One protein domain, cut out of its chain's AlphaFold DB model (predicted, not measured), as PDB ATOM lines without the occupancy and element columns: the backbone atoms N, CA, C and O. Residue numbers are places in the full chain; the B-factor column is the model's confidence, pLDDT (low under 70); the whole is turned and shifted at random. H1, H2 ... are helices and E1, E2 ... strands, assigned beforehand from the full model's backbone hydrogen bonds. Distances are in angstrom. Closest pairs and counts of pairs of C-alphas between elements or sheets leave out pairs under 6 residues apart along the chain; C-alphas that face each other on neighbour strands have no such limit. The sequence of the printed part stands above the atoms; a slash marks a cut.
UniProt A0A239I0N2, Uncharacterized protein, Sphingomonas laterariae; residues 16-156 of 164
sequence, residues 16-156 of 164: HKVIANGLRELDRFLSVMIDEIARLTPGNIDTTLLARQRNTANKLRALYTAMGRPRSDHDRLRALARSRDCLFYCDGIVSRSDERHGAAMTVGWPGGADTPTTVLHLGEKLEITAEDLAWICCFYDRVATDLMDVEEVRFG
ATOM      1  N   HIS A  16     117.384 103.761 111.117       92.56
ATOM      2  CA  HIS A  16     116.289 104.366 110.367       92.56
ATOM      3  C   HIS A  16     116.656 105.788 109.928       92.56
ATOM      4  O   HIS A  16     116.396 106.138 108.784       92.56
ATOM      5  N   LYS A  17     117.345 106.577 110.770       93.38
ATOM      6  CA  LYS A  17     117.826 107.918 110.397       93.38
ATOM      7  C   LYS A  17     118.924 107.846 109.349       93.38
ATOM      8  O   LYS A  17     118.879 108.612 108.396       93.38
ATOM      9  N   VAL A  18     119.884 106.932 109.508       94.88
ATOM     10  CA  VAL A  18     120.992 106.770 108.552       94.88
ATOM     11  C   VAL A  18     120.454 106.406 107.172       94.88
ATOM     12  O   VAL A  18     120.747 107.096 106.198       94.88
ATOM     13  N   ILE A  19     119.594 105.387 107.098       94.56
ATOM     14  CA  ILE A  19     118.971 104.970 105.838       94.56
ATOM     15  C   ILE A  19     118.109 106.103 105.270       94.56
ATOM     16  O   ILE A  19     118.226 106.438 104.095       94.56
ATOM     17  N   ALA A  20     117.284 106.750 106.098       94.62
ATOM     18  CA  ALA A  20     116.459 107.866 105.649       94.62
ATOM     19  C   ALA A  20     117.281 109.029 105.084       94.62
ATOM     20  O   ALA A  20     116.859 109.642 104.105       94.62
ATOM     21  N   ASN A  21     118.427 109.345 105.687       95.69
ATOM     22  CA  ASN A  21     119.319 110.398 105.210       95.69
ATOM     23  C   ASN A  21     119.925 110.037 103.857       95.69
ATOM     24  O   ASN A  21     119.828 110.845 102.941       95.69
ATOM     25  N   GLY A  22     120.424 108.808 103.690       94.88
ATOM     26  CA  GLY A  22     120.910 108.342 102.388       94.88
ATOM     27  C   GLY A  22     119.830 108.433 101.303       94.88
ATOM     28  O   GLY A  22     120.059 108.982 100.230       94.88
ATOM     29  N   LEU A  23     118.599 108.011 101.609       94.75
ATOM     30  CA  LEU A  23     117.470 108.149 100.679       94.75
ATOM     31  C   LEU A  23     117.098 109.618 100.398       94.75
ATOM     32  O   LEU A  23     116.698 109.950  99.284       94.75
ATOM     33  N   ARG A  24     117.214 110.522 101.383       94.38
ATOM     34  CA  ARG A  24     117.030 111.974 101.178       94.38
ATOM     35  C   ARG A  24     118.094 112.549 100.252       94.38
ATOM     36  O   ARG A  24     117.763 113.413  99.444       94.38
ATOM     37  N   GLU A  25     119.333 112.099 100.378       95.56
ATOM     38  CA  GLU A  25     120.442 112.537  99.534       95.56
ATOM     39  C   GLU A  25     120.271 112.055  98.094       95.56
ATOM     40  O   GLU A  25     120.357 112.882  97.190       95.56
ATOM     41  N   LEU A  26     119.905 110.785  97.876       94.75
ATOM     42  CA  LEU A  26     119.579 110.264  96.540       94.75
ATOM     43  C   LEU A  26     118.425 111.039  95.887       94.75
ATOM     44  O   LEU A  26     118.525 111.472  94.739       94.75
ATOM     45  N   ASP A  27     117.345 111.283  96.635       93.69
ATOM     46  CA  ASP A  27     116.195 112.045  96.139       93.69
ATOM     47  C   ASP A  27     116.562 113.504  95.822       93.69
ATOM     48  O   ASP A  27     116.118 114.060  94.817       93.69
ATOM     49  N   ARG A  28     117.409 114.128  96.651       92.94
ATOM     50  CA  ARG A  28     117.908 115.489  96.423       92.94
ATOM     51  C   ARG A  28     118.827 115.555  95.208       92.94
ATOM     52  O   ARG A  28     118.688 116.490  94.425       92.94
ATOM     53  N   PHE A  29     119.734 114.595  95.051       93.69
ATOM     54  CA  PHE A  29     120.628 114.504  93.902       93.69
ATOM     55  C   PHE A  29     119.828 114.399  92.600       93.69
ATOM     56  O   PHE A  29     119.999 115.225  91.705       93.69
ATOM     57  N   LEU A  30     118.856 113.479  92.546       93.81
ATOM     58  CA  LEU A  30     117.949 113.353  91.407       93.81
ATOM     59  C   LEU A  30     117.166 114.648  91.140       93.81
ATOM     60  O   LEU A  30     117.034 115.071  89.996       93.81
ATOM     61  N   SER A  31     116.681 115.312  92.190       92.88
ATOM     62  CA  SER A  31     115.967 116.589  92.074       92.88
ATOM     63  C   SER A  31     116.818 117.698  91.447       92.88
ATOM     64  O   SER A  31     116.294 118.474  90.650       92.88
ATOM     65  N   VAL A  32     118.112 117.760  91.780       92.62
ATOM     66  CA  VAL A  32     119.061 118.715  91.185       92.62
ATOM     67  C   VAL A  32     119.338 118.366  89.725       92.62
ATOM     68  O   VAL A  32     119.261 119.254  88.883       92.62
ATOM     69  N   MET A  33     119.575 117.092  89.395       91.69
ATOM     70  CA  MET A  33     119.771 116.676  87.996       91.69
ATOM     71  C   MET A  33     118.571 117.035  87.114       91.69
ATOM     72  O   MET A  33     118.746 117.544  86.013       91.69
ATOM     73  N   ILE A  34     117.346 116.831  87.610       91.50
ATOM     74  CA  ILE A  34     116.129 117.215  86.883       91.50
ATOM     75  C   ILE A  34     116.086 118.727  86.634       91.50
ATOM     76  O   ILE A  34     115.697 119.144  85.544       91.50
ATOM     77  N   ASP A  35     116.470 119.545  87.619       90.31
ATOM     78  CA  ASP A  35     116.513 121.001  87.453       90.31
ATOM     79  C   ASP A  35     117.541 121.414  86.389       90.31
ATOM     80  O   ASP A  35     117.238 122.272  85.560       90.31
ATOM     81  N   GLU A  36     118.725 120.795  86.374       89.94
ATOM     82  CA  GLU A  36     119.752 121.090  85.367       89.94
ATOM     83  C   GLU A  36     119.332 120.650  83.962       89.94
ATOM     84  O   GLU A  36     119.388 121.446  83.026       89.94
ATOM     85  N   ILE A  37     118.797 119.438  83.808       88.12
ATOM     86  CA  ILE A  37     118.298 118.964  82.508       88.12
ATOM     87  C   ILE A  37     117.151 119.850  82.019       88.12
ATOM     88  O   ILE A  37     117.077 120.172  80.833       88.12
ATOM     89  N   ALA A  38     116.268 120.300  82.912       87.69
ATOM     90  CA  ALA A  38     115.203 121.227  82.555       87.69
ATOM     91  C   ALA A  38     115.734 122.590  82.084       87.69
ATOM     92  O   ALA A  38     115.150 123.163  81.168       87.69
ATOM     93  N   ARG A  39     116.827 123.104  82.674       86.44
ATOM     94  CA  ARG A  39     117.498 124.332  82.203       86.44
ATOM     95  C   ARG A  39     118.102 124.161  80.814       86.44
ATOM     96  O   ARG A  39     118.047 125.093  80.020       86.44
ATOM     97  N   LEU A  40     118.689 122.997  80.546       84.19
ATOM     98  CA  LEU A  40     119.326 122.702  79.267       84.19
ATOM     99  C   LEU A  40     118.303 122.361  78.180       84.19
ATOM    100  O   LEU A  40     118.549 122.616  77.010       84.19
ATOM    101  N   THR A  41     117.135 121.826  78.533       79.25
ATOM    102  CA  THR A  41     116.131 121.391  77.557       79.25
ATOM    103  C   THR A  41     115.457 122.583  76.859       79.25
ATOM    104  O   THR A  41     114.756 123.356  77.514       79.25
ATOM    105  N   PRO A  42     115.548 122.706  75.519       67.88
ATOM    106  CA  PRO A  42     114.843 123.751  74.781       67.88
ATOM    107  C   PRO A  42     113.326 123.513  74.825       67.88
ATOM    108  O   PRO A  42     112.850 122.445  74.431       67.88
ATOM    109  N   GLY A  43     112.554 124.496  75.296       69.56
ATOM    110  CA  GLY A  43     111.090 124.427  75.316       69.56
ATOM    111  C   GLY A  43     110.431 125.277  76.406       69.56
ATOM    112  O   GLY A  43     111.095 125.952  77.184       69.56
ATOM    113  N   ASN A  44     109.097 125.211  76.478       68.19
ATOM    114  CA  ASN A  44     108.266 125.956  77.438       68.19
ATOM    115  C   ASN A  44     108.237 125.303  78.835       68.19
ATOM    116  O   ASN A  44     107.169 125.138  79.429       68.19
ATOM    117  N   ILE A  45     109.388 124.877  79.359       81.00
ATOM    118  CA  ILE A  45     109.472 124.431  80.751       81.00
ATOM    119  C   ILE A  45     109.676 125.670  81.617       81.00
ATOM    120  O   ILE A  45     110.698 126.344  81.526       81.00
ATOM    121  N   ASP A  46     108.714 125.957  82.492       83.25
ATOM    122  CA  ASP A  46     108.905 126.959  83.537       83.25
ATOM    123  C   ASP A  46     109.873 126.405  84.594       83.25
ATOM    124  O   ASP A  46     109.485 125.725  85.550       83.25
ATOM    125  N   THR A  47     111.161 126.684  84.398       82.94
ATOM    126  CA  THR A  47     112.254 126.255  85.281       82.94
ATOM    127  C   THR A  47     112.137 126.858  86.682       82.94
ATOM    128  O   THR A  47     112.572 126.239  87.653       82.94
ATOM    129  N   THR A  48     111.482 128.015  86.830       82.69
ATOM    130  CA  THR A  48     111.241 128.644  88.138       82.69
ATOM    131  C   THR A  48     110.171 127.882  88.911       82.69
ATOM    132  O   THR A  48     110.342 127.591  90.099       82.69
ATOM    133  N   LEU A  49     109.066 127.529  88.249       82.69
ATOM    134  CA  LEU A  49     108.016 126.709  88.847       82.69
ATOM    135  C   LEU A  49     108.530 125.305  89.173       82.69
ATOM    136  O   LEU A  49     108.216 124.779  90.243       82.69
ATOM    137  N   LEU A  50     109.339 124.717  88.288       84.38
ATOM    138  CA  LEU A  50     109.930 123.398  88.489       84.38
ATOM    139  C   LEU A  50     110.879 123.380  89.696       84.38
ATOM    140  O   LEU A  50     110.696 122.552  90.589       84.38
ATOM    141  N   ALA A  51     111.800 124.345  89.793       81.50
ATOM    142  CA  ALA A  51     112.758 124.446  90.897       81.50
ATOM    143  C   ALA A  51     112.080 124.611  92.272       81.50
ATOM    144  O   ALA A  51     112.608 124.172  93.297       81.50
ATOM    145  N   ARG A  52     110.881 125.210  92.318       83.69
ATOM    146  CA  ARG A  52     110.080 125.356  93.549       83.69
ATOM    147  C   ARG A  52     109.424 124.055  94.009       83.69
ATOM    148  O   ARG A  52     109.047 123.950  95.180       83.69
ATOM    149  N   GLN A  53     109.258 123.066  93.132       82.12
ATOM    150  CA  GLN A  53     108.673 121.791  93.531       82.12
ATOM    151  C   GLN A  53     109.648 121.044  94.440       82.12
ATOM    152  O   GLN A  53     110.762 120.739  94.060       82.12
ATOM    153  N   ARG A  54     109.239 120.691  95.659       76.88
ATOM    154  CA  ARG A  54     110.093 119.892  96.563       76.88
ATOM    155  C   ARG A  54     109.965 118.385  96.352       76.88
ATOM    156  O   ARG A  54     110.681 117.618  96.978       76.88
ATOM    157  N   ASN A  55     109.017 117.963  95.520       85.75
ATOM    158  CA  ASN A  55     108.721 116.560  95.275       85.75
ATOM    159  C   ASN A  55     109.359 116.125  93.949       85.75
ATOM    160  O   ASN A  55     108.877 116.501  92.880       85.75
ATOM    161  N   THR A  56     110.414 115.321  94.039       91.00
ATOM    162  CA  THR A  56     111.199 114.827  92.898       91.00
ATOM    163  C   THR A  56     110.350 114.068  91.883       91.00
ATOM    164  O   THR A  56     110.495 114.287  90.684       91.00
ATOM    165  N   ALA A  57     109.385 113.258  92.335       91.38
ATOM    166  CA  ALA A  57     108.472 112.557  91.432       91.38
ATOM    167  C   ALA A  57     107.667 113.546  90.571       91.38
ATOM    168  O   ALA A  57     107.562 113.389  89.355       91.38
ATOM    169  N   ASN A  58     107.113 114.596  91.183       90.06
ATOM    170  CA  ASN A  58     106.363 115.615  90.451       90.06
ATOM    171  C   ASN A  58     107.248 116.405  89.479       90.06
ATOM    172  O   ASN A  58     106.791 116.660  88.361       90.06
ATOM    173  N   LYS A  59     108.496 116.720  89.862       91.12
ATOM    174  CA  LYS A  59     109.465 117.355  88.959       91.12
ATOM    175  C   LYS A  59     109.744 116.487  87.741       91.12
ATOM    176  O   LYS A  59     109.575 116.943  86.614       91.12
ATOM    177  N   LEU A  60     110.098 115.220  87.970       90.69
ATOM    178  CA  LEU A  60     110.394 114.274  86.897       90.69
ATOM    179  C   LEU A  60     109.202 114.134  85.950       90.69
ATOM    180  O   LEU A  60     109.345 114.191  84.732       90.69
ATOM    181  N   ARG A  61     107.992 114.036  86.512       89.31
ATOM    182  CA  ARG A  61     106.753 113.989  85.734       89.31
ATOM    183  C   ARG A  61     106.567 115.237  84.876       89.31
ATOM    184  O   ARG A  61     106.172 115.103  83.720       89.31
ATOM    185  N   ALA A  62     106.795 116.429  85.422       88.00
ATOM    186  CA  ALA A  62     106.665 117.676  84.675       88.00
ATOM    187  C   ALA A  62     107.669 117.731  83.512       88.00
ATOM    188  O   ALA A  62     107.261 117.988  82.379       88.00
ATOM    189  N   LEU A  63     108.933 117.377  83.768       87.50
ATOM    190  CA  LEU A  63     109.976 117.288  82.746       87.50
ATOM    191  C   LEU A  63     109.600 116.288  81.638       87.50
ATOM    192  O   LEU A  63     109.538 116.655  80.469       87.50
ATOM    193  N   TYR A  64     109.254 115.045  81.988       87.75
ATOM    194  CA  TYR A  64     108.870 114.015  81.009       87.75
ATOM    195  C   TYR A  64     107.647 114.410  80.183       87.75
ATOM    196  O   TYR A  64     107.593 114.127  78.989       87.75
ATOM    197  N   THR A  65     106.693 115.117  80.791       86.38
ATOM    198  CA  THR A  65     105.521 115.650  80.080       86.38
ATOM    199  C   THR A  65     105.923 116.674  79.034       86.38
ATOM    200  O   THR A  65     105.475 116.577  77.896       86.38
ATOM    201  N   ALA A  66     106.786 117.625  79.395       83.62
ATOM    202  CA  ALA A  66     107.288 118.622  78.457       83.62
ATOM    203  C   ALA A  66     108.113 117.992  77.321       83.62
ATOM    204  O   ALA A  66     108.151 118.520  76.213       83.62
ATOM    205  N   MET A  67     108.737 116.839  77.573       82.25
ATOM    206  CA  MET A  67     109.495 116.083  76.574       82.25
ATOM    207  C   MET A  67     108.652 115.073  75.781       82.25
ATOM    208  O   MET A  67     109.196 114.422  74.891       82.25
ATOM    209  N   GLY A  68     107.357 114.924  76.083       82.88
ATOM    210  CA  GLY A  68     106.470 113.968  75.414       82.88
ATOM    211  C   GLY A  68     106.784 112.491  75.697       82.88
ATOM    212  O   GLY A  68     106.447 111.636  74.883       82.88
ATOM    213  N   ARG A  69     107.441 112.170  76.822       78.50
ATOM    214  CA  ARG A  69     107.838 110.796  77.185       78.50
ATOM    215  C   ARG A  69     106.827 110.090  78.108       78.50
ATOM    216  O   ARG A  69     106.164 110.745  78.920       78.50
ATOM    217  N   PRO A  70     106.730 108.746  78.027       74.50
ATOM    218  CA  PRO A  70     105.930 107.947  78.952       74.50
ATOM    219  C   PRO A  70     106.456 108.028  80.398       74.50
ATOM    220  O   PRO A  70     107.632 108.277  80.645       74.50
ATOM    221  N   ARG A  71     105.549 107.843  81.367       70.62
ATOM    222  CA  ARG A  71     105.759 108.138  82.799       70.62
ATOM    223  C   ARG A  71     105.791 106.867  83.665       70.62
ATOM    224  O   ARG A  71     104.890 106.666  84.471       70.62
ATOM    225  N   SER A  72     106.803 106.016  83.527       74.25
ATOM    226  CA  SER A  72     106.849 104.729  84.251       74.25
ATOM    227  C   SER A  72     107.184 104.840  85.747       74.25
ATOM    228  O   SER A  72     106.747 104.001  86.527       74.25
ATOM    229  N   ASP A  73     107.927 105.867  86.170       87.94
ATOM    230  CA  ASP A  73     108.598 105.855  87.486       87.94
ATOM    231  C   ASP A  73     107.946 106.729  88.572       87.94
ATOM    232  O   ASP A  73     108.412 106.771  89.714       87.94
ATOM    233  N   HIS A  74     106.852 107.430  88.250       88.44
ATOM    234  CA  HIS A  74     106.240 108.421  89.147       88.44
ATOM    235  C   HIS A  74     105.727 107.816  90.458       88.44
ATOM    236  O   HIS A  74     106.095 108.287  91.537       88.44
ATOM    237  N   ASP A  75     104.913 106.764  90.377       87.88
ATOM    238  CA  ASP A  75     104.301 106.145  91.558       87.88
ATOM    239  C   ASP A  75     105.353 105.527  92.476       87.88
ATOM    240  O   ASP A  75     105.271 105.632  93.704       87.88
ATOM    241  N   ARG A  76     106.403 104.974  91.870       91.19
ATOM    242  CA  ARG A  76     107.536 104.375  92.563       91.19
ATOM    243  C   ARG A  76     108.359 105.410  93.327       91.19
ATOM    244  O   ARG A  76     108.597 105.229  94.518       91.19
ATOM    245  N   LEU A  77     108.691 106.544  92.707       92.44
ATOM    246  CA  LEU A  77     109.347 107.661  93.402       92.44
ATOM    247  C   LEU A  77     108.478 108.231  94.530       92.44
ATOM    248  O   LEU A  77     108.986 108.583  95.595       92.44
ATOM    249  N   ARG A  78     107.153 108.302  94.338       91.81
ATOM    250  CA  ARG A  78     106.241 108.730  95.408       91.81
ATOM    251  C   ARG A  78     106.235 107.753  96.580       91.81
ATOM    252  O   ARG A  78     106.157 108.208  97.720       91.81
ATOM    253  N   ALA A  79     106.260 106.453  96.311       92.56
ATOM    254  CA  ALA A  79     106.330 105.422  97.337       92.56
ATOM    255  C   ALA A  79     107.659 105.477  98.108       92.56
ATOM    256  O   ALA A  79     107.647 105.558  99.331       92.56
ATOM    257  N   LEU A  80     108.790 105.596  97.404       93.69
ATOM    258  CA  LEU A  80     110.110 105.774  98.021       93.69
ATOM    259  C   LEU A  80     110.173 107.014  98.922       93.69
ATOM    260  O   LEU A  80     110.700 106.951 100.033       93.69
ATOM    261  N   ALA A  81     109.579 108.129  98.487       92.69
ATOM    262  CA  ALA A  81     109.484 109.335  99.307       92.69
ATOM    263  C   ALA A  81     108.686 109.097 100.603       92.69
ATOM    264  O   ALA A  81     109.092 109.581 101.660       92.69
ATOM    265  N   ARG A  82     107.593 108.319 100.549       93.56
ATOM    266  CA  ARG A  82     106.818 107.937 101.742       93.56
ATOM    267  C   ARG A  82     107.617 107.024 102.667       93.56
ATOM    268  O   ARG A  82     107.682 107.310 103.858       93.56
ATOM    269  N   SER A  83     108.289 106.004 102.134       94.25
ATOM    270  CA  SER A  83     109.170 105.114 102.906       94.25
ATOM    271  C   SER A  83     110.270 105.879 103.629       94.25
ATOM    272  O   SER A  83     110.475 105.712 104.829       94.25
ATOM    273  N   ARG A  84     110.941 106.791 102.926       94.69
ATOM    274  CA  ARG A  84     111.946 107.685 103.505       94.69
ATOM    275  C   ARG A  84     111.372 108.546 104.628       94.69
ATOM    276  O   ARG A  84     111.997 108.675 105.679       94.69
ATOM    277  N   ASP A  85     110.207 109.150 104.416       93.50
ATOM    278  CA  ASP A  85     109.568 109.991 105.427       93.50
ATOM    279  C   ASP A  85     109.115 109.156 106.640       93.50
ATOM    280  O   ASP A  85     109.281 109.602 107.773       93.50
ATOM    281  N   CYS A  86     108.653 107.920 106.424       94.19
ATOM    282  CA  CYS A  86     108.342 106.945 107.470       94.19
ATOM    283  C   CYS A  86     109.579 106.610 108.320       94.19
ATOM    284  O   CYS A  86     109.524 106.659 109.550       94.19
ATOM    285  N   LEU A  87     110.726 106.333 107.692       94.56
ATOM    286  CA  LEU A  87     111.988 106.106 108.404       94.56
ATOM    287  C   LEU A  87     112.451 107.347 109.177       94.56
ATOM    288  O   LEU A  87     112.952 107.234 110.293       94.56
ATOM    289  N   PHE A  88     112.311 108.531 108.577       92.81
ATOM    290  CA  PHE A  88     112.848 109.759 109.151       92.81
ATOM    291  C   PHE A  88     111.990 110.319 110.283       92.81
ATOM    292  O   PHE A  88     112.542 110.779 111.276       92.81
ATOM    293  N   TYR A  89     110.667 110.336 110.140       92.38
ATOM    294  CA  TYR A  89     109.768 111.003 111.088       92.38
ATOM    295  C   TYR A  89     109.064 110.041 112.041       92.38
ATOM    296  O   TYR A  89     108.619 110.475 113.099       92.38
ATOM    297  N   CYS A  90     108.949 108.766 111.675       93.00
ATOM    298  CA  CYS A  90     108.195 107.770 112.438       93.00
ATOM    299  C   CYS A  90     109.073 106.594 112.878       93.00
ATOM    300  O   CYS A  90     108.554 105.535 113.212       93.00
ATOM    301  N   ASP A  91     110.396 106.760 112.827       91.62
ATOM    302  CA  ASP A  91     111.405 105.758 113.189       91.62
ATOM    303  C   ASP A  91     111.206 104.396 112.491       91.62
ATOM    304  O   ASP A  91     111.606 103.339 112.984       91.62
ATOM    305  N   GLY A  92     110.601 104.437 111.299       90.94
ATOM    306  CA  GLY A  92     110.271 103.266 110.495       90.94
ATOM    307  C   GLY A  92     108.932 102.613 110.832       90.94
ATOM    308  O   GLY A  92     108.660 101.559 110.284       90.94
ATOM    309  N   ILE A  93     108.089 103.193 111.687       93.94
ATOM    310  CA  ILE A  93     106.727 102.701 111.935       93.94
ATOM    311  C   ILE A  93     105.749 103.369 110.970       93.94
ATOM    312  O   ILE A  93     105.654 104.597 110.906       93.94
ATOM    313  N   VAL A  94     104.996 102.557 110.231       93.12
ATOM    314  CA  VAL A  94     104.040 103.037 109.232       93.12
ATOM    315  C   VAL A  94     102.874 103.732 109.930       93.12
ATOM    316  O   VAL A  94     102.016 103.103 110.540       93.12
ATOM    317  N   SER A  95     102.831 105.058 109.838       90.75
ATOM    318  CA  SER A  95     101.795 105.890 110.472       90.75
ATOM    319  C   SER A  95     100.839 106.544 109.474       90.75
ATOM    320  O   SER A  95      99.862 107.181 109.869       90.75
ATOM    321  N   ARG A  96     101.123 106.421 108.173       89.00
ATOM    322  CA  ARG A  96     100.341 107.017 107.086       89.00
ATOM    323  C   ARG A  96     100.214 106.038 105.933       89.00
ATOM    324  O   ARG A  96     101.196 105.419 105.543       89.00
ATOM    325  N   SER A  97      99.015 105.958 105.378       91.31
ATOM    326  CA  SER A  97      98.703 105.196 104.175       91.31
ATOM    327  C   SER A  97      99.012 105.977 102.899       91.31
ATOM    328  O   SER A  97      99.221 107.195 102.926       91.31
ATOM    329  N   ASP A  98      98.998 105.278 101.765       88.62
ATOM    330  CA  ASP A  98      99.128 105.891 100.439       88.62
ATOM    331  C   ASP A  98      97.977 106.862 100.132       88.62
ATOM    332  O   ASP A  98      98.191 107.941  99.570       88.62
ATOM    333  N   GLU A  99      96.764 106.485 100.537       87.94
ATOM    334  CA  GLU A  99      95.521 107.211 100.287       87.94
ATOM    335  C   GLU A  99      94.923 107.785 101.569       87.94
ATOM    336  O   GLU A  99      95.169 107.301 102.677       87.94
ATOM    337  N   ARG A 100      94.086 108.816 101.430       81.31
ATOM    338  CA  ARG A 100      93.345 109.384 102.559       81.31
ATOM    339  C   ARG A 100      92.368 108.328 103.093       81.31
ATOM    340  O   ARG A 100      91.506 107.884 102.349       81.31
ATOM    341  N   HIS A 101      92.488 107.979 104.376       82.12
ATOM    342  CA  HIS A 101      91.733 106.895 105.035       82.12
ATOM    343  C   HIS A 101      92.101 105.468 104.591       82.12
ATOM    344  O   HIS A 101      91.392 104.527 104.933       82.12
ATOM    345  N   GLY A 102      93.215 105.290 103.874       87.06
ATOM    346  CA  GLY A 102      93.745 103.963 103.566       87.06
ATOM    347  C   GLY A 102      94.319 103.248 104.796       87.06
ATOM    348  O   GLY A 102      94.595 103.859 105.828       87.06
ATOM    349  N   ALA A 103      94.540 101.939 104.665       89.12
ATOM    350  CA  ALA A 103      95.093 101.093 105.730       89.12
ATOM    351  C   ALA A 103      96.534 100.625 105.463       89.12
ATOM    352  O   ALA A 103      97.102  99.904 106.284       89.12
ATOM    353  N   ALA A 104      97.110 100.997 104.317       91.06
ATOM    354  CA  ALA A 104      98.399 100.484 103.882       91.06
ATOM    355  C   ALA A 104      99.243 101.519 103.124       91.06
ATOM    356  O   ALA A 104      98.721 102.479 102.549       91.06
ATOM    357  N   MET A 105     100.555 101.309 103.155       93.81
ATOM    358  CA  MET A 105     101.596 102.110 102.531       93.81
ATOM    359  C   MET A 105     102.430 101.232 101.598       93.81
ATOM    360  O   MET A 105     102.985 100.214 102.005       93.81
ATOM    361  N   THR A 106     102.571 101.671 100.357       93.12
ATOM    362  CA  THR A 106     103.471 101.079  99.372       93.12
ATOM    363  C   THR A 106     104.901 101.555  99.608       93.12
ATOM    364  O   THR A 106     105.136 102.764  99.664       93.12
ATOM    365  N   VAL A 107     105.869 100.633  99.687       89.69
ATOM    366  CA  VAL A 107     107.255 101.003 100.040       89.69
ATOM    367  C   VAL A 107     108.106 101.476  98.853       89.69
ATOM    368  O   VAL A 107     109.035 102.264  99.029       89.69
ATOM    369  N   GLY A 108     107.762 101.072  97.627       88.50
ATOM    370  CA  GLY A 108     108.404 101.561  96.397       88.50
ATOM    371  C   GLY A 108     109.557 100.710  95.860       88.50
ATOM    372  O   GLY A 108     110.117 101.052  94.822       88.50
ATOM    373  N   TRP A 109     109.872  99.589  96.503       89.06
ATOM    374  CA  TRP A 109     110.715  98.516  95.966       89.06
ATOM    375  C   TRP A 109     109.944  97.183  95.998       89.06
ATOM    376  O   TRP A 109     108.948  97.067  96.728       89.06
ATOM    377  N   PRO A 110     110.315  96.208  95.150       83.88
ATOM    378  CA  PRO A 110     109.650  94.912  95.092       83.88
ATOM    379  C   PRO A 110     109.884  94.104  96.369       83.88
ATOM    380  O   PRO A 110     110.910  94.238  97.036       83.88
ATOM    381  N   GLY A 111     108.926  93.241  96.692       67.31
ATOM    382  CA  GLY A 111     109.027  92.317  97.819       67.31
ATOM    383  C   GLY A 111     109.671  91.018  97.393       67.31
ATOM    384  O   GLY A 111     108.973  90.038  97.173       67.31
ATOM    385  N   GLY A 112     110.986  90.987  97.213       60.34
ATOM    386  CA  GLY A 112     111.650  89.808  96.652       60.34
ATOM    387  C   GLY A 112     111.223  89.493  95.208       60.34
ATOM    388  O   GLY A 112     110.546  90.283  94.552       60.34
ATOM    389  N   ALA A 113     111.662  88.337  94.703       53.28
ATOM    390  CA  ALA A 113     111.676  88.024  93.269       53.28
ATOM    391  C   ALA A 113     110.299  88.036  92.571       53.28
ATOM    392  O   ALA A 113     110.245  88.378  91.393       53.28
ATOM    393  N   ASP A 114     109.210  87.729  93.287       52.50
ATOM    394  CA  ASP A 114     107.885  87.505  92.685       52.50
ATOM    395  C   ASP A 114     106.809  88.523  93.104       52.50
ATOM    396  O   ASP A 114     105.678  88.458  92.619       52.50
ATOM    397  N   THR A 115     107.126  89.487  93.979       57.00
ATOM    398  CA  THR A 115     106.126  90.452  94.467       57.00
ATOM    399  C   THR A 115     106.355  91.823  93.831       57.00
ATOM    400  O   THR A 115     107.366  92.467  94.129       57.00
ATOM    401  N   PRO A 116     105.430  92.319  92.982       63.16
ATOM    402  CA  PRO A 116     105.663  93.517  92.169       63.16
ATOM    403  C   PRO A 116     105.935  94.770  93.012       63.16
ATOM    404  O   PRO A 116     106.663  95.665  92.574       63.16
ATOM    405  N   THR A 117     105.380  94.807  94.226       73.00
ATOM    406  CA  THR A 117     105.485  95.922  95.160       73.00
ATOM    407  C   THR A 117     105.209  95.432  96.584       73.00
ATOM    408  O   THR A 117     104.175  94.805  96.815       73.00
ATOM    409  N   THR A 118     106.079  95.749  97.546       83.00
ATOM    410  CA  THR A 118     105.788  95.499  98.969       83.00
ATOM    411  C   THR A 118     104.834  96.553  99.523       83.00
ATOM    412  O   THR A 118     105.004  97.759  99.302       83.00
ATOM    413  N   VAL A 119     103.840  96.088 100.274       89.31
ATOM    414  CA  VAL A 119     102.846  96.912 100.960       89.31
ATOM    415  C   VAL A 119     102.927  96.616 102.454       89.31
ATOM    416  O   VAL A 119     103.042  95.456 102.836       89.31
ATOM    417  N   LEU A 120     102.877  97.663 103.275       90.19
ATOM    418  CA  LEU A 120     102.880  97.576 104.733       90.19
ATOM    419  C   LEU A 120     101.622  98.213 105.316       90.19
ATOM    420  O   LEU A 120     101.211  99.292 104.889       90.19
ATOM    421  N   HIS A 121     101.027  97.580 106.313       92.94
ATOM    422  CA  HIS A 121      99.879  98.097 107.044       92.94
ATOM    423  C   HIS A 121     100.277  99.138 108.094       92.94
ATOM    424  O   HIS A 121     101.421  99.215 108.544       92.94
ATOM    425  N   LEU A 122      99.312  99.961 108.508       92.56
ATOM    426  CA  LEU A 122      99.524 100.907 109.604       92.56
ATOM    427  C   LEU A 122      99.966 100.176 110.883       92.56
ATOM    428  O   LEU A 122      99.384  99.166 111.270       92.56
ATOM    429  N   GLY A 123     100.980 100.718 111.555       92.50
ATOM    430  CA  GLY A 123     101.600 100.136 112.744       92.50
ATOM    431  C   GLY A 123     102.710  99.128 112.446       92.50
ATOM    432  O   GLY A 123     103.500  98.833 113.343       92.50
ATOM    433  N   GLU A 124     102.828  98.641 111.208       93.06
ATOM    434  CA  GLU A 124     103.925  97.753 110.834       93.06
ATOM    435  C   GLU A 124     105.257  98.498 110.783       93.06
ATOM    436  O   GLU A 124     105.336  99.716 110.583       93.06
ATOM    437  N   LYS A 125     106.333  97.738 110.978       92.12
ATOM    438  CA  LYS A 125     107.692  98.254 110.914       92.12
ATOM    439  C   LYS A 125     108.241  98.083 109.506       92.12
ATOM    440  O   LYS A 125     108.298  96.980 108.978       92.12
ATOM    441  N   LEU A 126     108.722  99.179 108.940       92.50
ATOM    442  CA  LEU A 126     109.486  99.209 107.709       92.50
ATOM    443  C   LEU A 126     110.881  98.627 107.958       92.50
ATOM    444  O   LEU A 126     111.793  99.273 108.495       92.50
ATOM    445  N   GLU A 127     111.032  97.369 107.577       90.94
ATOM    446  CA  GLU A 127     112.309  96.675 107.552       90.94
ATOM    447  C   GLU A 127     112.953  96.818 106.177       90.94
ATOM    448  O   GLU A 127     112.280  96.788 105.152       90.94
ATOM    449  N   ILE A 128     114.262  97.066 106.178       90.75
ATOM    450  CA  ILE A 128     115.044  97.312 104.968       90.75
ATOM    451  C   ILE A 128     116.269  96.428 105.058       90.75
ATOM    452  O   ILE A 128     117.021  96.498 106.037       90.75
ATOM    453  N   THR A 129     116.442  95.597 104.047       91.38
ATOM    454  CA  THR A 129     117.579  94.700 103.875       91.38
ATOM    455  C   THR A 129     118.658  95.364 103.016       91.38
ATOM    456  O   THR A 129     118.461  96.433 102.431       91.38
ATOM    457  N   ALA A 130     119.828  94.734 102.928       89.94
ATOM    458  CA  ALA A 130     120.868  95.191 102.009       89.94
ATOM    459  C   ALA A 130     120.445  95.033 100.535       89.94
ATOM    460  O   ALA A 130     120.838  95.844  99.698       89.94
ATOM    461  N   GLU A 131     119.632  94.018 100.230       89.50
ATOM    462  CA  GLU A 131     119.080  93.775  98.893       89.50
ATOM    463  C   GLU A 131     118.132  94.906  98.474       89.50
ATOM    464  O   GLU A 131     118.265  95.440  97.373       89.50
ATOM    465  N   ASP A 132     117.265  95.351  99.388       91.00
ATOM    466  CA  ASP A 132     116.368  96.485  99.148       91.00
ATOM    467  C   ASP A 132     117.157  97.764  98.845       91.00
ATOM    468  O   ASP A 132     116.857  98.468  97.883       91.00
ATOM    469  N   LEU A 133     118.205  98.060  99.628       91.88
ATOM    470  CA  LEU A 133     119.052  99.231  99.380       91.88
ATOM    471  C   LEU A 133     119.771  99.152  98.036       91.88
ATOM    472  O   LEU A 133     119.780 100.139  97.304       91.88
ATOM    473  N   ALA A 134     120.350  97.998  97.702       92.06
ATOM    474  CA  ALA A 134     121.009  97.801  96.416       92.06
ATOM    475  C   ALA A 134     120.027  98.028  95.260       92.06
ATOM    476  O   ALA A 134     120.340  98.747  94.311       92.06
ATOM    477  N   TRP A 135     118.809  97.496  95.381       92.50
ATOM    478  CA  TRP A 135     117.763  97.701  94.392       92.50
ATOM    479  C   TRP A 135     117.371  99.177  94.260       92.50
ATOM    480  O   TRP A 135     117.265  99.683  93.144       92.50
ATOM    481  N   ILE A 136     117.195  99.891  95.379       93.81
ATOM    482  CA  ILE A 136     116.862 101.323  95.370       93.81
ATOM    483  C   ILE A 136     117.975 102.122  94.685       93.81
ATOM    484  O   ILE A 136     117.677 102.967  93.841       93.81
ATOM    485  N   CYS A 137     119.243 101.838  94.990       94.06
ATOM    486  CA  CYS A 137     120.380 102.477  94.329       94.06
ATOM    487  C   CYS A 137     120.357 102.234  92.815       94.06
ATOM    488  O   CYS A 137     120.418 103.195  92.054       94.06
ATOM    489  N   CYS A 138     120.182 100.984  92.372       93.62
ATOM    490  CA  CYS A 138     120.059 100.657  90.949       93.62
ATOM    491  C   CYS A 138     118.849 101.338  90.290       93.62
ATOM    492  O   CYS A 138     118.911 101.734  89.129       93.62
ATOM    493  N   PHE A 139     117.741 101.497  91.017       93.56
ATOM    494  CA  PHE A 139     116.579 102.226  90.523       93.56
ATOM    495  C   PHE A 139     116.898 103.710  90.291       93.56
ATOM    496  O   PHE A 139     116.577 104.224  89.221       93.56
ATOM    497  N   TYR A 140     117.530 104.386  91.255       94.50
ATOM    498  CA  TYR A 140     117.931 105.790  91.103       94.50
ATOM    499  C   TYR A 140     118.971 105.972  89.991       94.50
ATOM    500  O   TYR A 140     118.850 106.915  89.212       94.50
ATOM    501  N   ASP A 141     119.933 105.057  89.885       93.31
ATOM    502  CA  ASP A 141     120.962 105.052  88.841       93.31
ATOM    503  C   ASP A 141     120.362 104.892  87.436       93.31
ATOM    504  O   ASP A 141     120.661 105.672  86.532       93.31
ATOM    505  N   ARG A 142     119.407 103.966  87.265       93.06
ATOM    506  CA  ARG A 142     118.655 103.833  86.009       93.06
ATOM    507  C   ARG A 142     117.902 105.115  85.667       93.06
ATOM    508  O   ARG A 142     117.984 105.568  84.536       93.06
ATOM    509  N   VAL A 143     117.176 105.706  86.622       91.25
ATOM    510  CA  VAL A 143     116.419 106.946  86.365       91.25
ATOM    511  C   VAL A 143     117.360 108.094  85.986       91.25
ATOM    512  O   VAL A 143     117.023 108.892  85.116       91.25
ATOM    513  N   ALA A 144     118.535 108.177  86.614       90.62
ATOM    514  CA  ALA A 144     119.568 109.147  86.265       90.62
ATOM    515  C   ALA A 144     120.132 108.907  84.855       90.62
ATOM    516  O   ALA A 144     120.251 109.848  84.077       90.62
ATOM    517  N   THR A 145     120.412 107.654  84.501       89.12
ATOM    518  CA  THR A 145     120.892 107.275  83.164       89.12
ATOM    519  C   THR A 145     119.849 107.594  82.091       89.12
ATOM    520  O   THR A 145     120.149 108.300  81.131       89.12
ATOM    521  N   ASP A 146     118.591 107.199  82.311       86.81
ATOM    522  CA  ASP A 146     117.462 107.483  81.413       86.81
ATOM    523  C   ASP A 146     117.269 108.992  81.179       86.81
ATOM    524  O   ASP A 146     116.762 109.400  80.130       86.81
ATOM    525  N   LEU A 147     117.631 109.812  82.173       85.69
ATOM    526  CA  LEU A 147     117.617 111.270  82.120       85.69
ATOM    527  C   LEU A 147     118.788 111.832  81.299       85.69
ATOM    528  O   LEU A 147     118.561 112.724  80.484       85.69
ATOM    529  N   MET A 148     120.004 111.312  81.479       82.06
ATOM    530  CA  MET A 148     121.197 111.752  80.741       82.06
ATOM    531  C   MET A 148     121.138 111.372  79.257       82.06
ATOM    532  O   MET A 148     121.461 112.194  78.400       82.06
ATOM    533  N   ASP A 149     120.612 110.189  78.931       76.56
ATOM    534  CA  ASP A 149     120.411 109.746  77.544       76.56
ATOM    535  C   ASP A 149     119.496 110.699  76.746       76.56
ATOM    536  O   ASP A 149     119.545 110.761  75.516       76.56
ATOM    537  N   VAL A 150     118.642 111.475  77.426       62.50
ATOM    538  CA  VAL A 150     117.798 112.491  76.776       62.50
ATOM    539  C   VAL A 150     118.618 113.668  76.264       62.50
ATOM    540  O   VAL A 150     118.283 114.231  75.217       62.50
ATOM    541  N   GLU A 151     119.660 114.056  76.992       56.91
ATOM    542  CA  GLU A 151     120.517 115.168  76.603       56.91
ATOM    543  C   GLU A 151     121.358 114.790  75.380       56.91
ATOM    544  O   GLU A 151     121.351 115.521  74.386       56.91
ATOM    545  N   GLU A 152     121.993 113.612  75.401       56.50
ATOM    546  CA  GLU A 152     122.870 113.170  74.309       56.50
ATOM    547  C   GLU A 152     122.130 113.087  72.967       56.50
ATOM    548  O   GLU A 152     122.623 113.556  71.937       56.50
ATOM    549  N   VAL A 153     120.900 112.560  72.977       56.81
ATOM    550  CA  VAL A 153     120.076 112.437  71.766       56.81
ATOM    551  C   VAL A 153     119.610 113.801  71.248       56.81
ATOM    552  O   VAL A 153     119.466 113.976  70.037       56.81
ATOM    553  N   ARG A 154     119.362 114.782  72.128       54.53
ATOM    554  CA  ARG A 154     118.844 116.104  71.728       54.53
ATOM    555  C   ARG A 154     119.926 117.094  71.309       54.53
ATOM    556  O   ARG A 154     119.637 117.956  70.482       54.53
ATOM    557  N   PHE A 155     121.139 116.976  71.840       54.22
ATOM    558  CA  PHE A 155     122.235 117.900  71.538       54.22
ATOM    559  C   PHE A 155     123.272 117.349  70.557       54.22
ATOM    560  O   PHE A 155     124.157 118.093  70.139       54.22
ATOM    561  N   GLY A 156     123.194 116.069  70.173       49.22
ATOM    562  CA  GLY A 156     124.214 115.434  69.327       49.22
ATOM    563  C   GLY A 156     125.607 115.417  69.971       49.22
ATOM    564  O   GLY A 156     126.599 115.123  69.304       49.22
TER     565      GLY A 156
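This is residues 16 to 156 of the 164 residues of an uncharacterized protein of Sphingomonas laterariae (UniProt A0A239I0N2). Two long helices, H1 and H5, lie side by side and run the same way; H3 and H4 pack on H1 one after the other along its length, and short H2 covers residues 35 to 39 of H1. A small strand hairpin, E1 and E2, packs on H4 through E1, and the links before and inside it are long. The printed part has 141 residues, with five named helices and two named strands in the order H1 H2 H3 H4 E1 E2 H5; the sheet E1 - E2 is antiparallel and the class is mostly helix. The whole is compact, with a radius of gyration of the C-alphas of 15.9 A, yet elongated, spanning 49 by 30 by 26 A.

Begin at the sheet: E1, residues 104 to 106, and E2, residues 119 to 121, form an antiparallel hairpin at 153 degrees. Look there for N 105 and O 120, 2.7 A apart, and N 120 and O 105, 2.9 A apart, both within hydrogen-bond range. Next comes H4, residues 74 to 89; its Ala 79 and Thr 106 of E1 have the closest C-alphas of the two, 5.6 A apart. The hub is H1, residues 16 to 40, which touches H4 with residues 16 to 27 alone, closest at the C-alphas of Ala 20 and Arg 84, 5.0 A, at a steep tilt of 39 degrees, opposite ways. H3, residues 56 to 66, touches H1 at a shallow tilt of 21 degrees, the same way, closest at the C-alphas of Ser 31 and Thr 56, 5.1 A. H3 and H4 are a helical hairpin, closest at the C-alphas of Ala 57 and His 74, 5.2 A; H1, H3 and H4 are a bundle, three helices that touch one another. H2, residues 47 to 52, touches H1, closest at the C-alphas of Asp 35 and Ala 51, 6.2 A, and forms a helical hairpin with it. H5, residues 130 to 155, touches H1 with residues 140 to 151 alone, closest at the C-alphas of Leu 30 and Ala 144, 6.8 A, at a shallow tilt of 6 degrees, the same way. H3 and H5 are near each other, while H4 and H5 are apart. Every O i to N i+4 pair is within hydrogen-bond range in H1, H2, H3 and H4; in H5 20 of 22 are.

Find C-alpha 16 at (116.289, 104.366, 110.367); from there H1 runs 36.2 A to C-alpha 40. H3 is 15.4 A long and H4 22.4 A. Find C-alpha 130 at (120.868, 95.191, 102.009); H5 runs 38.0 A to C-alpha 155 at (122.235, 117.900, 71.538).

The two C-alphas farthest apart, those of Gly 123 and Gly 156, are 51.3 A apart. The printed part has no cut; the links H4 to E1, 14 residues, and E1 to E2, 12 residues, are long. The mean pLDDT of the printed part is 85.8; look for values under 70 at residues 42 to 44, 111 to 116 and 150 to 156.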